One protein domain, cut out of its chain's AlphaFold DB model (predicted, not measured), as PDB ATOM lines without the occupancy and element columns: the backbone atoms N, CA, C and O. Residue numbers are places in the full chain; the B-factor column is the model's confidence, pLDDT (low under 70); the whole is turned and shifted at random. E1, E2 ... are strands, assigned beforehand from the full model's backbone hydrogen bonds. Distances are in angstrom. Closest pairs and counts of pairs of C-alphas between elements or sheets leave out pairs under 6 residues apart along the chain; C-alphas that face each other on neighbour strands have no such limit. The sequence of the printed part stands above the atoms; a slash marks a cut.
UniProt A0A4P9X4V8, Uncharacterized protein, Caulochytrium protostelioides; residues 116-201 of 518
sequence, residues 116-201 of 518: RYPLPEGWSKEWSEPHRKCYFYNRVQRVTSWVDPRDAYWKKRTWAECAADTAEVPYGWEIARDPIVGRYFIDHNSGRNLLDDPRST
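AT A GLANCE: This is residues 116 to 201 of the 518 residues of an uncharacterized protein of Caulochytrium protostelioides (UniProt A0A4P9X4V8). With little regular structure, the domain is two small three-stranded sheets, E1 E2 E3 and E4 E5 E6, set one after the other along the longest axis and joined by the long loop of residues 146 to 172. Each is a meander, each strand the antiparallel neighbour of the one before. The printed part has 86 residues, 30 of them in six named strands, with no named helix; the class is all strand. It is only just compact, close to loose, with a radius of gyration of the C-alphas of 14.2 A and spans of 38 by 30 by 24 A.

IN THESE COORDINATES: E1, residues 123 to 128, begins at C-alpha (226.301, 276.765, 172.890); E2 is 133 to 138, 16.6 A long, and E3 143 to 145. E4 is 173 to 178, E5 182 to 187, 16.6 A long, and E6 192 to 194, ending at C-alpha (216.803, 262.665, 195.854).

HOW THE PARTS SIT: Hairpin E1 and E2 has N 126 and O 135 within hydrogen-bond range, 2.9 A; hairpin E2 and E3, N 136 and O 145, 2.8 A. Hairpin E4 and E5, at 152 degrees, has N 176 and O 184, 2.9 A; hairpin E5 and E6, N 185 and O 194, 2.8 A. E3 and E4 are apart.

THE WHOLE: The farthest C-alphas, Glu 121 and Ile 180, are 39.5 A apart. The printed part has no cut; the link E3 to E4 is long. Residues 157 to 167, 177 to 184 and 192 to 201 are among those under pLDDT 70.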
ATOM      1  N   ARG A 116     211.644 277.566 171.353       68.88
ATOM      2  CA  ARG A 116     211.210 278.684 170.495       68.88
ATOM      3  C   ARG A 116     212.277 279.772 170.306       68.88
ATOM      4  O   ARG A 116     212.103 280.637 169.452       68.88
ATOM      5  N   TYR A 117     213.365 279.735 171.078       73.94
ATOM      6  CA  TYR A 117     214.449 280.722 171.037       73.94
ATOM      7  C   TYR A 117     215.774 280.078 170.601       73.94
ATOM      8  O   TYR A 117     216.033 278.927 170.963       73.94
ATOM      9  N   PRO A 118     216.648 280.778 169.852       82.56
ATOM     10  CA  PRO A 118     217.969 280.255 169.506       82.56
ATOM     11  C   PRO A 118     218.816 280.005 170.764       82.56
ATOM     12  O   PRO A 118     218.636 280.662 171.791       82.56
ATOM     13  N   LEU A 119     219.753 279.055 170.691       84.38
ATOM     14  CA  LEU A 119     220.735 278.862 171.761       84.38
ATOM     15  C   LEU A 119     221.631 280.113 171.880       84.38
ATOM     16  O   LEU A 119     221.947 280.718 170.852       84.38
ATOM     17  N   PRO A 120     222.075 280.493 173.095       85.19
ATOM     18  CA  PRO A 120     223.033 281.581 173.269       85.19
ATOM     19  C   PRO A 120     224.348 281.298 172.535       85.19
ATOM     20  O   PRO A 120     224.741 280.142 172.359       85.19
ATOM     21  N   GLU A 121     225.049 282.358 172.131       81.00
ATOM     22  CA  GLU A 121     226.280 282.238 171.350       81.00
ATOM     23  C   GLU A 121     227.311 281.324 172.039       81.00
ATOM     24  O   GLU A 121     227.538 281.386 173.248       81.00
ATOM     25  N   GLY A 122     227.911 280.429 171.251       82.00
ATOM     26  CA  GLY A 122     228.863 279.434 171.734       82.00
ATOM     27  C   GLY A 122     228.255 278.130 172.262       82.00
ATOM     28  O   GLY A 122     229.018 277.192 172.474       82.00
ATOM     29  N   TRP A 123     226.935 278.011 172.438       87.06
ATOM     30  CA  TRP A 123     226.301 276.765 172.890       87.06
ATOM     31  C   TRP A 123     225.800 275.887 171.731       87.06
ATOM     32  O   TRP A 123     225.179 276.375 170.789       87.06
ATOM     33  N   SER A 124     226.004 274.572 171.832       86.88
ATOM     34  CA  SER A 124     225.425 273.558 170.937       86.88
ATOM     35  C   SER A 124     224.619 272.508 171.714       86.88
ATOM     36  O   SER A 124     225.012 272.103 172.805       86.88
ATOM     37  N   LYS A 125     223.488 272.064 171.146       86.88
ATOM     38  CA  LYS A 125     222.679 270.931 171.634       86.88
ATOM     39  C   LYS A 125     223.148 269.672 170.905       86.88
ATOM     40  O   LYS A 125     223.091 269.627 169.680       86.88
ATOM     41  N   GLU A 126     223.633 268.679 171.641       87.25
ATOM     42  CA  GLU A 126     224.273 267.473 171.101       87.25
ATOM     43  C   GLU A 126     223.645 266.215 171.737       87.25
ATOM     44  O   GLU A 126     223.139 266.258 172.858       87.25
ATOM     45  N   TRP A 127     223.598 265.096 171.009       84.44
ATOM     46  CA  TRP A 127     222.954 263.861 171.480       84.44
ATOM     47  C   TRP A 127     223.961 262.948 172.185       84.44
ATOM     48  O   TRP A 127     225.021 262.643 171.637       84.44
ATOM     49  N   SER A 128     223.634 262.499 173.397       81.69
ATOM     50  CA  SER A 128     224.414 261.494 174.117       81.69
ATOM     51  C   SER A 128     223.839 260.109 173.844       81.69
ATOM     52  O   SER A 128     222.808 259.747 174.405       81.69
ATOM     53  N   GLU A 129     224.515 259.319 173.011       80.94
ATOM     54  CA  GLU A 129     224.093 257.945 172.712       80.94
ATOM     55  C   GLU A 129     224.089 257.019 173.953       80.94
ATOM     56  O   GLU A 129     223.098 256.311 174.143       80.94
ATOM     57  N   PRO A 130     225.087 257.057 174.870       73.62
ATOM     58  CA  PRO A 130     225.069 256.230 176.084       73.62
ATOM     59  C   PRO A 130     223.918 256.552 177.048       73.62
ATOM     60  O   PRO A 130     223.437 255.663 177.743       73.62
ATOM     61  N   HIS A 131     223.478 257.814 177.095       70.25
ATOM     62  CA  HIS A 131     222.434 258.284 178.015       70.25
ATOM     63  C   HIS A 131     221.081 258.541 177.331       70.25
ATOM     64  O   HIS A 131     220.133 258.948 177.998       70.25
ATOM     65  N   ARG A 132     220.992 258.323 176.009       78.38
ATOM     66  CA  ARG A 132     219.811 258.537 175.149       78.38
ATOM     67  C   ARG A 132     219.092 259.867 175.408       78.38
ATOM     68  O   ARG A 132     217.866 259.928 175.488       78.38
ATOM     69  N   LYS A 133     219.877 260.935 175.571       78.81
ATOM     70  CA  LYS A 133     219.408 262.262 175.987       78.81
ATOM     71  C   LYS A 133     220.264 263.363 175.364       78.81
ATOM     72  O   LYS A 133     221.462 263.186 175.146       78.81
ATOM     73  N   CYS A 134     219.657 264.517 175.095       82.25
ATOM     74  CA  CYS A 134     220.397 265.706 174.669       82.25
ATOM     75  C   CYS A 134     221.195 266.304 175.836       82.25
ATOM     76  O   CYS A 134     220.679 266.413 176.948       82.25
ATOM     77  N   TYR A 135     222.410 266.764 175.555       85.00
ATOM     78  CA  TYR A 135     223.204 267.620 176.431       85.00
ATOM     79  C   TYR A 135     223.554 268.925 175.707       85.00
ATOM     80  O   TYR A 135     223.413 269.042 174.487       85.00
ATOM     81  N   PHE A 136     223.999 269.917 176.469       88.06
ATOM     82  CA  PHE A 136     224.357 271.242 175.980       88.06
ATOM     83  C   PHE A 136     225.849 271.483 176.206       88.06
ATOM     84  O   PHE A 136     226.334 271.394 177.333       88.06
ATOM     85  N   TYR A 137     226.587 271.783 175.141       87.25
ATOM     86  CA  TYR A 137     228.022 272.046 175.187       87.25
ATOM     87  C   TYR A 137     228.311 273.526 174.940       87.25
ATOM     88  O   TYR A 137     228.013 274.057 173.872       87.25
ATOM     89  N   ASN A 138     228.923 274.194 175.917       87.75
ATOM     90  CA  ASN A 138     229.441 275.545 175.761       87.75
ATOM     91  C   ASN A 138     230.860 275.485 175.178       87.75
ATOM     92  O   ASN A 138     231.815 275.119 175.863       87.75
ATOM     93  N   ARG A 139     231.015 275.896 173.920       84.38
ATOM     94  CA  ARG A 139     232.278 275.895 173.165       84.38
ATOM     95  C   ARG A 139     233.251 276.990 173.616       84.38
ATOM     96  O   ARG A 139     234.458 276.824 173.444       84.38
ATOM     97  N   VAL A 140     232.742 278.068 174.222       82.94
ATOM     98  CA  VAL A 140     233.534 279.186 174.766       82.94
ATOM     99  C   VAL A 140     234.126 278.812 176.127       82.94
ATOM    100  O   VAL A 140     235.319 278.990 176.346       82.94
ATOM    101  N   GLN A 141     233.315 278.240 177.022       81.81
ATOM    102  CA  GLN A 141     233.749 277.816 178.364       81.81
ATOM    103  C   GLN A 141     234.309 276.384 178.413       81.81
ATOM    104  O   GLN A 141     234.917 276.007 179.408       81.81
ATOM    105  N   ARG A 142     234.116 275.589 177.350       86.88
ATOM    106  CA  ARG A 142     234.467 274.157 177.249       86.88
ATOM    107  C   ARG A 142     233.757 273.254 178.272       86.88
ATOM    108  O   ARG A 142     234.284 272.209 178.636       86.88
ATOM    109  N   VAL A 143     232.540 273.623 178.678       81.94
ATOM    110  CA  VAL A 143     231.722 272.921 179.689       81.94
ATOM    111  C   VAL A 143     230.537 272.200 179.040       81.94
ATOM    112  O   VAL A 143     229.873 272.762 178.173       81.94
ATOM    113  N   THR A 144     230.240 270.976 179.486       84.81
ATOM    114  CA  THR A 144     229.005 270.236 179.162       84.81
ATOM    115  C   THR A 144     227.989 270.326 180.301       84.81
ATOM    116  O   THR A 144     228.358 270.201 181.466       84.81
ATOM    117  N   SER A 145     226.711 270.487 179.963       82.12
ATOM    118  CA  SER A 145     225.581 270.625 180.889       82.12
ATOM    119  C   SER A 145     224.408 269.741 180.454       82.12
ATOM    120  O   SER A 145     224.120 269.637 179.263       82.12
ATOM    121  N   TRP A 146     223.687 269.151 181.410       85.00
ATOM    122  CA  TRP A 146     222.378 268.524 181.159       85.00
ATOM    123  C   TRP A 146     221.224 269.537 181.147       85.00
ATOM    124  O   TRP A 146     220.143 269.235 180.645       85.00
ATOM    125  N   VAL A 147     221.464 270.738 181.677       83.75
ATOM    126  CA  VAL A 147     220.519 271.858 181.744       83.75
ATOM    127  C   VAL A 147     220.685 272.739 180.507       83.75
ATOM    128  O   VAL A 147     221.815 273.073 180.136       83.75
ATOM    129  N   ASP A 148     219.573 273.133 179.890       84.38
ATOM    130  CA  ASP A 148     219.556 274.061 178.758       84.38
ATOM    131  C   ASP A 148     219.912 275.484 179.239       84.38
ATOM    132  O   ASP A 148     219.275 275.986 180.170       84.38
ATOM    133  N   PRO A 149     220.887 276.181 178.626       81.81
ATOM    134  CA  PRO A 149     221.242 277.548 179.014       81.81
ATOM    135  C   PRO A 149     220.092 278.556 178.838       81.81
ATOM    136  O   PRO A 149     220.116 279.619 179.456       81.81
ATOM    137  N   ARG A 150     219.080 278.245 178.014       83.44
ATOM    138  CA  ARG A 150     217.882 279.079 177.816       83.44
ATOM    139  C   ARG A 150     216.902 278.980 178.988       83.44
ATOM    140  O   ARG A 150     216.193 279.947 179.260       83.44
ATOM    141  N   ASP A 151     216.906 277.871 179.731       81.12
ATOM    142  CA  ASP A 151     216.014 277.665 180.879       81.12
ATOM    143  C   ASP A 151     216.254 278.704 181.988       81.12
ATOM    144  O   ASP A 151     215.328 279.052 182.717       81.12
ATOM    145  N   ALA A 152     217.471 279.254 182.088       76.75
ATOM    146  CA  ALA A 152     217.857 280.258 183.084       76.75
ATOM    147  C   ALA A 152     217.085 281.592 182.985       76.75
ATOM    148  O   ALA A 152     217.171 282.411 183.903       76.75
ATOM    149  N   TYR A 153     216.364 281.818 181.880       72.25
ATOM    150  CA  TYR A 153     215.574 283.027 181.627       72.25
ATOM    151  C   TYR A 153     214.083 282.885 181.970       72.25
ATOM    152  O   TYR A 153     213.401 283.903 182.064       72.25
ATOM    153  N   TRP A 154     213.564 281.662 182.133       69.88
ATOM    154  CA  TRP A 154     212.122 281.428 182.324       69.88
ATOM    155  C   TRP A 154     211.765 280.353 183.359       69.88
ATOM    156  O   TRP A 154     210.663 280.407 183.907       69.88
ATOM    157  N   LYS A 155     212.670 279.422 183.700       78.19
ATOM    158  CA  LYS A 155     212.511 278.613 184.915       78.19
ATOM    159  C   LYS A 155     212.798 279.465 186.149       78.19
ATOM    160  O   LYS A 155     213.686 280.316 186.156       78.19
ATOM    161  N   LYS A 156     212.045 279.188 187.210       80.50
ATOM    162  CA  LYS A 156     212.215 279.782 188.540       80.50
ATOM    163  C   LYS A 156     213.596 279.480 189.120       80.50
ATOM    164  O   LYS A 156     214.179 278.448 188.794       80.50
ATOM    165  N   ARG A 157     214.123 280.333 190.004       69.56
ATOM    166  CA  ARG A 157     215.439 280.091 190.634       69.56
ATOM    167  C   ARG A 157     215.364 279.308 191.936       69.56
ATOM    168  O   ARG A 157     216.340 278.646 192.283       69.56
ATOM    169  N   THR A 158     214.242 279.359 192.644       65.81
ATOM    170  CA  THR A 158     214.070 278.682 193.934       65.81
ATOM    171  C   THR A 158     212.796 277.845 193.985       65.81
ATOM    172  O   THR A 158     211.822 278.118 193.288       65.81
ATOM    173  N   TRP A 159     212.783 276.832 194.856       65.75
ATOM    174  CA  TRP A 159     211.605 275.990 195.099       65.75
ATOM    175  C   TRP A 159     210.393 276.767 195.639       65.75
ATOM    176  O   TRP A 159     209.267 276.339 195.419       65.75
ATOM    177  N   ALA A 160     210.611 277.919 196.282       62.50
ATOM    178  CA  ALA A 160     209.550 278.789 196.797       62.50
ATOM    179  C   ALA A 160     208.820 279.594 195.700       62.50
ATOM    180  O   ALA A 160     207.749 280.140 195.945       62.50
ATOM    181  N   GLU A 161     209.391 279.684 194.497       59.19
ATOM    182  CA  GLU A 161     208.782 280.346 193.337       59.19
ATOM    183  C   GLU A 161     207.970 279.380 192.449       59.19
ATOM    184  O   GLU A 161     207.251 279.836 191.555       59.19
ATOM    185  N   CYS A 162     208.114 278.063 192.643       62.84
ATOM    186  CA  CYS A 162     207.375 277.027 191.919       62.84
ATOM    187  C   CYS A 162     206.030 276.759 192.603       62.84
ATOM    188  O   CYS A 162     205.974 276.555 193.815       62.84
ATOM    189  N   ALA A 163     204.940 276.703 191.833       58.06
ATOM    190  CA  ALA A 163     203.621 276.407 192.386       58.06
ATOM    191  C   ALA A 163     203.554 274.956 192.903       58.06
ATOM    192  O   ALA A 163     203.900 274.018 192.178       58.06
ATOM    193  N   ALA A 164     203.099 274.772 194.147       52.12
ATOM    194  CA  ALA A 164     203.159 273.493 194.862       52.12
ATOM    195  C   ALA A 164     202.456 272.339 194.121       52.12
ATOM    196  O   ALA A 164     203.012 271.247 194.024       52.12
ATOM    197  N   ASP A 165     201.289 272.608 193.530       51.09
ATOM    198  CA  ASP A 165     200.469 271.606 192.833       51.09
ATOM    199  C   ASP A 165     200.910 271.334 191.381       51.09
ATOM    200  O   ASP A 165     200.344 270.477 190.699       51.09
ATOM    201  N   THR A 166     201.927 272.042 190.880       58.38
ATOM    202  CA  THR A 166     202.441 271.841 189.517       58.38
ATOM    203  C   THR A 166     203.609 270.854 189.482       58.38
ATOM    204  O   THR A 166     204.314 270.626 190.471       58.38
ATOM    205  N   ALA A 167     203.855 270.279 188.303       65.19
ATOM    206  CA  ALA A 167     205.053 269.486 188.021       65.19
ATOM    207  C   ALA A 167     206.283 270.355 187.665       65.19
ATOM    208  O   ALA A 167     207.266 269.836 187.136       65.19
ATOM    209  N   GLU A 168     206.222 271.666 187.913       72.69
ATOM    210  CA  GLU A 168     207.335 272.585 187.679       72.69
ATOM    211  C   GLU A 168     208.434 272.402 188.726       72.69
ATOM    212  O   GLU A 168     208.172 272.173 189.909       72.69
ATOM    213  N   VAL A 169     209.680 272.547 188.279       79.25
ATOM    214  CA  VAL A 169     210.875 272.487 189.124       79.25
ATOM    215  C   VAL A 169     211.819 273.648 188.790       79.25
ATOM    216  O   VAL A 169     211.801 274.128 187.648       79.25
ATOM    217  N   PRO A 170     212.642 274.119 189.747       82.00
ATOM    218  CA  PRO A 170     213.546 275.240 189.521       82.00
ATOM    219  C   PRO A 170     214.613 274.961 188.459       82.00
ATOM    220  O   PRO A 170     214.847 273.829 188.030       82.00
ATOM    221  N   TYR A 171     215.321 276.014 188.063       80.75
ATOM    222  CA  TYR A 171     216.479 275.920 187.189       80.75
ATOM    223  C   TYR A 171     217.515 274.910 187.720       80.75
ATOM    224  O   TYR A 171     217.876 274.900 188.899       80.75
ATOM    225  N   GLY A 172     217.981 274.041 186.824       80.75
ATOM    226  CA  GLY A 172     218.908 272.956 187.135       80.75
ATOM    227  C   GLY A 172     218.316 271.776 187.912       80.75
ATOM    228  O   GLY A 172     219.032 270.803 188.121       80.75
ATOM    229  N   TRP A 173     217.030 271.798 188.269       82.75
ATOM    230  CA  TRP A 173     216.329 270.617 188.769       82.75
ATOM    231  C   TRP A 173     215.573 269.888 187.649       82.75
ATOM    232  O   TRP A 173     215.164 270.482 186.648       82.75
ATOM    233  N   GLU A 174     215.383 268.581 187.821       84.06
ATOM    234  CA  GLU A 174     214.662 267.707 186.893       84.06
ATOM    235  C   GLU A 174     213.885 266.630 187.663       84.06
ATOM    236  O   GLU A 174     214.411 266.033 188.602       84.06
ATOM    237  N   ILE A 175     212.640 266.356 187.253       81.00
ATOM    238  CA  ILE A 175     211.886 265.186 187.725       81.00
ATOM    239  C   ILE A 175     212.149 264.036 186.758       81.00
ATOM    240  O   ILE A 175     211.693 264.064 185.614       81.00
ATOM    241  N   ALA A 176     212.833 263.006 187.236       77.00
ATOM    242  CA  ALA A 176     213.044 261.768 186.511       77.00
ATOM    243  C   ALA A 176     212.054 260.683 186.971       77.00
ATOM    244  O   ALA A 176     211.384 260.790 188.005       77.00
ATOM    245  N   ARG A 177     211.939 259.620 186.172       65.62
ATOM    246  CA  ARG A 177     211.209 258.402 186.534       65.62
ATOM    247  C   ARG A 177     212.039 257.194 186.137       65.62
ATOM    248  O   ARG A 177     212.468 257.104 184.991       65.62
ATOM    249  N   ASP A 178     212.234 256.288 187.078       61.09
ATOM    250  CA  ASP A 178     212.844 254.983 186.873       61.09
ATOM    251  C   ASP A 178     211.770 253.883 187.026       61.09
ATOM    252  O   ASP A 178     210.884 254.032 187.875       61.09
ATOM    253  N   PRO A 179     211.795 252.792 186.235       52.31
ATOM    254  CA  PRO A 179     210.792 251.726 186.328       52.31
ATOM    255  C   PRO A 179     210.779 250.945 187.653       52.31
ATOM    256  O   PRO A 179     209.779 250.294 187.943       52.31
ATOM    257  N   ILE A 180     211.868 250.977 188.427       41.97
ATOM    258  CA  ILE A 180     212.046 250.242 189.688       41.97
ATOM    259  C   ILE A 180     211.950 251.207 190.878       41.97
ATOM    260  O   ILE A 180     211.224 250.946 191.834       41.97
ATOM    261  N   VAL A 181     212.661 252.338 190.812       38.91
ATOM    262  CA  VAL A 181     212.744 253.327 191.907       38.91
ATOM    263  C   VAL A 181     211.552 254.299 191.909       38.91
ATOM    264  O   VAL A 181     211.261 254.929 192.922       38.91
ATOM    265  N   GLY A 182     210.815 254.412 190.799       53.81
ATOM    266  CA  GLY A 182     209.664 255.304 190.676       53.81
ATOM    267  C   GLY A 182     210.060 256.738 190.312       53.81
ATOM    268  O   GLY A 182     210.977 256.967 189.525       53.81
ATOM    269  N   ARG A 183     209.330 257.734 190.829       59.94
ATOM    270  CA  ARG A 183     209.646 259.157 190.598       59.94
ATOM    271  C   ARG A 183     210.782 259.581 191.526       59.94
ATOM    272  O   ARG A 183     210.689 259.337 192.718       59.94
ATOM    273  N   TYR A 184     211.786 260.260 190.982       64.81
ATOM    274  CA  TYR A 184     212.895 260.824 191.749       64.81
ATOM    275  C   TYR A 184     213.327 262.177 191.162       64.81
ATOM    276  O   TYR A 184     212.933 262.551 190.055       64.81
ATOM    277  N   PHE A 185     214.114 262.931 191.921       75.31
ATOM    278  CA  PHE A 185     214.460 264.322 191.647       75.31
ATOM    279  C   PHE A 185     215.973 264.456 191.491       75.31
ATOM    280  O   PHE A 185     216.736 263.942 192.306       75.31
ATOM    281  N   ILE A 186     216.414 265.140 190.439       78.00
ATOM    282  CA  ILE A 186     217.828 265.354 190.122       78.00
ATOM    283  C   ILE A 186     218.134 266.842 190.277       78.00
ATOM    284  O   ILE A 186     217.454 267.671 189.676       78.00
ATOM    285  N   ASP A 187     219.169 267.170 191.046       81.19
ATOM    286  CA  ASP A 187     219.767 268.500 191.121       81.19
ATOM    287  C   ASP A 187     221.082 268.524 190.335       81.19
ATOM    288  O   ASP A 187     222.140 268.114 190.825       81.19
ATOM    289  N   HIS A 188     221.027 269.047 189.111       78.38
ATOM    290  CA  HIS A 188     222.198 269.238 188.254       78.38
ATOM    291  C   HIS A 188     223.109 270.377 188.737       78.38
ATOM    292  O   HIS A 188     224.233 270.483 188.252       78.38
ATOM    293  N   ASN A 189     222.671 271.214 189.688       77.81
ATOM    294  CA  ASN A 189     223.503 272.278 190.258       77.81
ATOM    295  C   ASN A 189     224.487 271.732 191.307       77.81
ATOM    296  O   ASN A 189     225.625 272.194 191.371       77.81
ATOM    297  N   SER A 190     224.065 270.759 192.131       70.81
ATOM    298  CA  SER A 190     224.921 270.116 193.147       70.81
ATOM    299  C   SER A 190     225.365 268.685 192.814       70.81
ATOM    300  O   SER A 190     226.185 268.126 193.544       70.81
ATOM    301  N   GLY A 191     224.860 268.100 191.721       70.88
ATOM    302  CA  GLY A 191     225.203 266.749 191.266       70.88
ATOM    303  C   GLY A 191     224.601 265.645 192.137       70.88
ATOM    304  O   GLY A 191     225.285 264.669 192.446       70.88
ATOM    305  N   ARG A 192     223.351 265.816 192.588       62.62
ATOM    306  CA  ARG A 192     222.689 264.927 193.561       62.62
ATOM    307  C   ARG A 192     221.342 264.424 193.057       62.62
ATOM    308  O   ARG A 192     220.609 265.162 192.408       62.62
ATOM    309  N   ASN A 193     220.989 263.210 193.469       68.88
ATOM    310  CA  ASN A 193     219.662 262.632 193.271       68.88
ATOM    311  C   ASN A 193     218.971 262.481 194.633       68.88
ATOM    312  O   ASN A 193     219.602 262.056 195.602       68.88
ATOM    313  N   LEU A 194     217.688 262.826 194.702       57.09
ATOM    314  CA  LEU A 194     216.803 262.665 195.854       57.09
ATOM    315  C   LEU A 194     215.635 261.765 195.435       57.09
ATOM    316  O   LEU A 194     215.153 261.880 194.311       57.09
ATOM    317  N   LEU A 195     215.183 260.875 196.317       58.06
ATOM    318  CA  LEU A 195     214.021 260.023 196.039       58.06
ATOM    319  C   LEU A 195     212.721 260.779 196.322       58.06
ATOM    320  O   LEU A 195     211.855 260.880 195.455       58.06
ATOM    321  N   ASP A 196     212.637 261.385 197.504       62.28
ATOM    322  CA  ASP A 196     211.538 262.261 197.891       62.28
ATOM    323  C   ASP A 196     211.559 263.585 197.115       62.28
ATOM    324  O   ASP A 196     212.615 264.091 196.721       62.28
ATOM    325  N   ASP A 197     210.379 264.184 196.940       65.31
ATOM    326  CA  ASP A 197     210.262 265.545 196.412       65.31
ATOM    327  C   ASP A 197     210.941 266.522 197.396       65.31
ATOM    328  O   ASP A 197     210.617 266.500 198.583       65.31
ATOM    329  N   PRO A 198     211.849 267.413 196.961       60.66
ATOM    330  CA  PRO A 198     212.434 268.440 197.830       60.66
ATOM    331  C   PRO A 198     211.419 269.498 198.308       60.66
ATOM    332  O   PRO A 198     211.767 270.329 199.141       60.66
ATOM    333  N   ARG A 199     210.166 269.473 197.827       61.44
ATOM    334  CA  ARG A 199     209.004 270.153 198.436       61.44
ATOM    335  C   ARG A 199     208.299 269.272 199.472       61.44
ATOM    336  O   ARG A 199     207.755 269.781 200.445       61.44
ATOM    337  N   SER A 200     208.392 267.947 199.326       56.06
ATOM    338  CA  SER A 200     208.093 266.956 200.373       56.06
ATOM    339  C   SER A 200     209.196 266.885 201.443       56.06
ATOM    340  O   SER A 200     209.311 265.904 202.182       56.06
ATOM    341  N   THR A 201     209.920 267.991 201.650       52.81
ATOM    342  CA  THR A 201     210.577 268.274 202.924       52.81
ATOM    343  C   THR A 201     209.601 268.277 204.095       52.81
ATOM    344  O   THR A 201     210.087 268.397 205.200       52.81
TER     345      THR A 201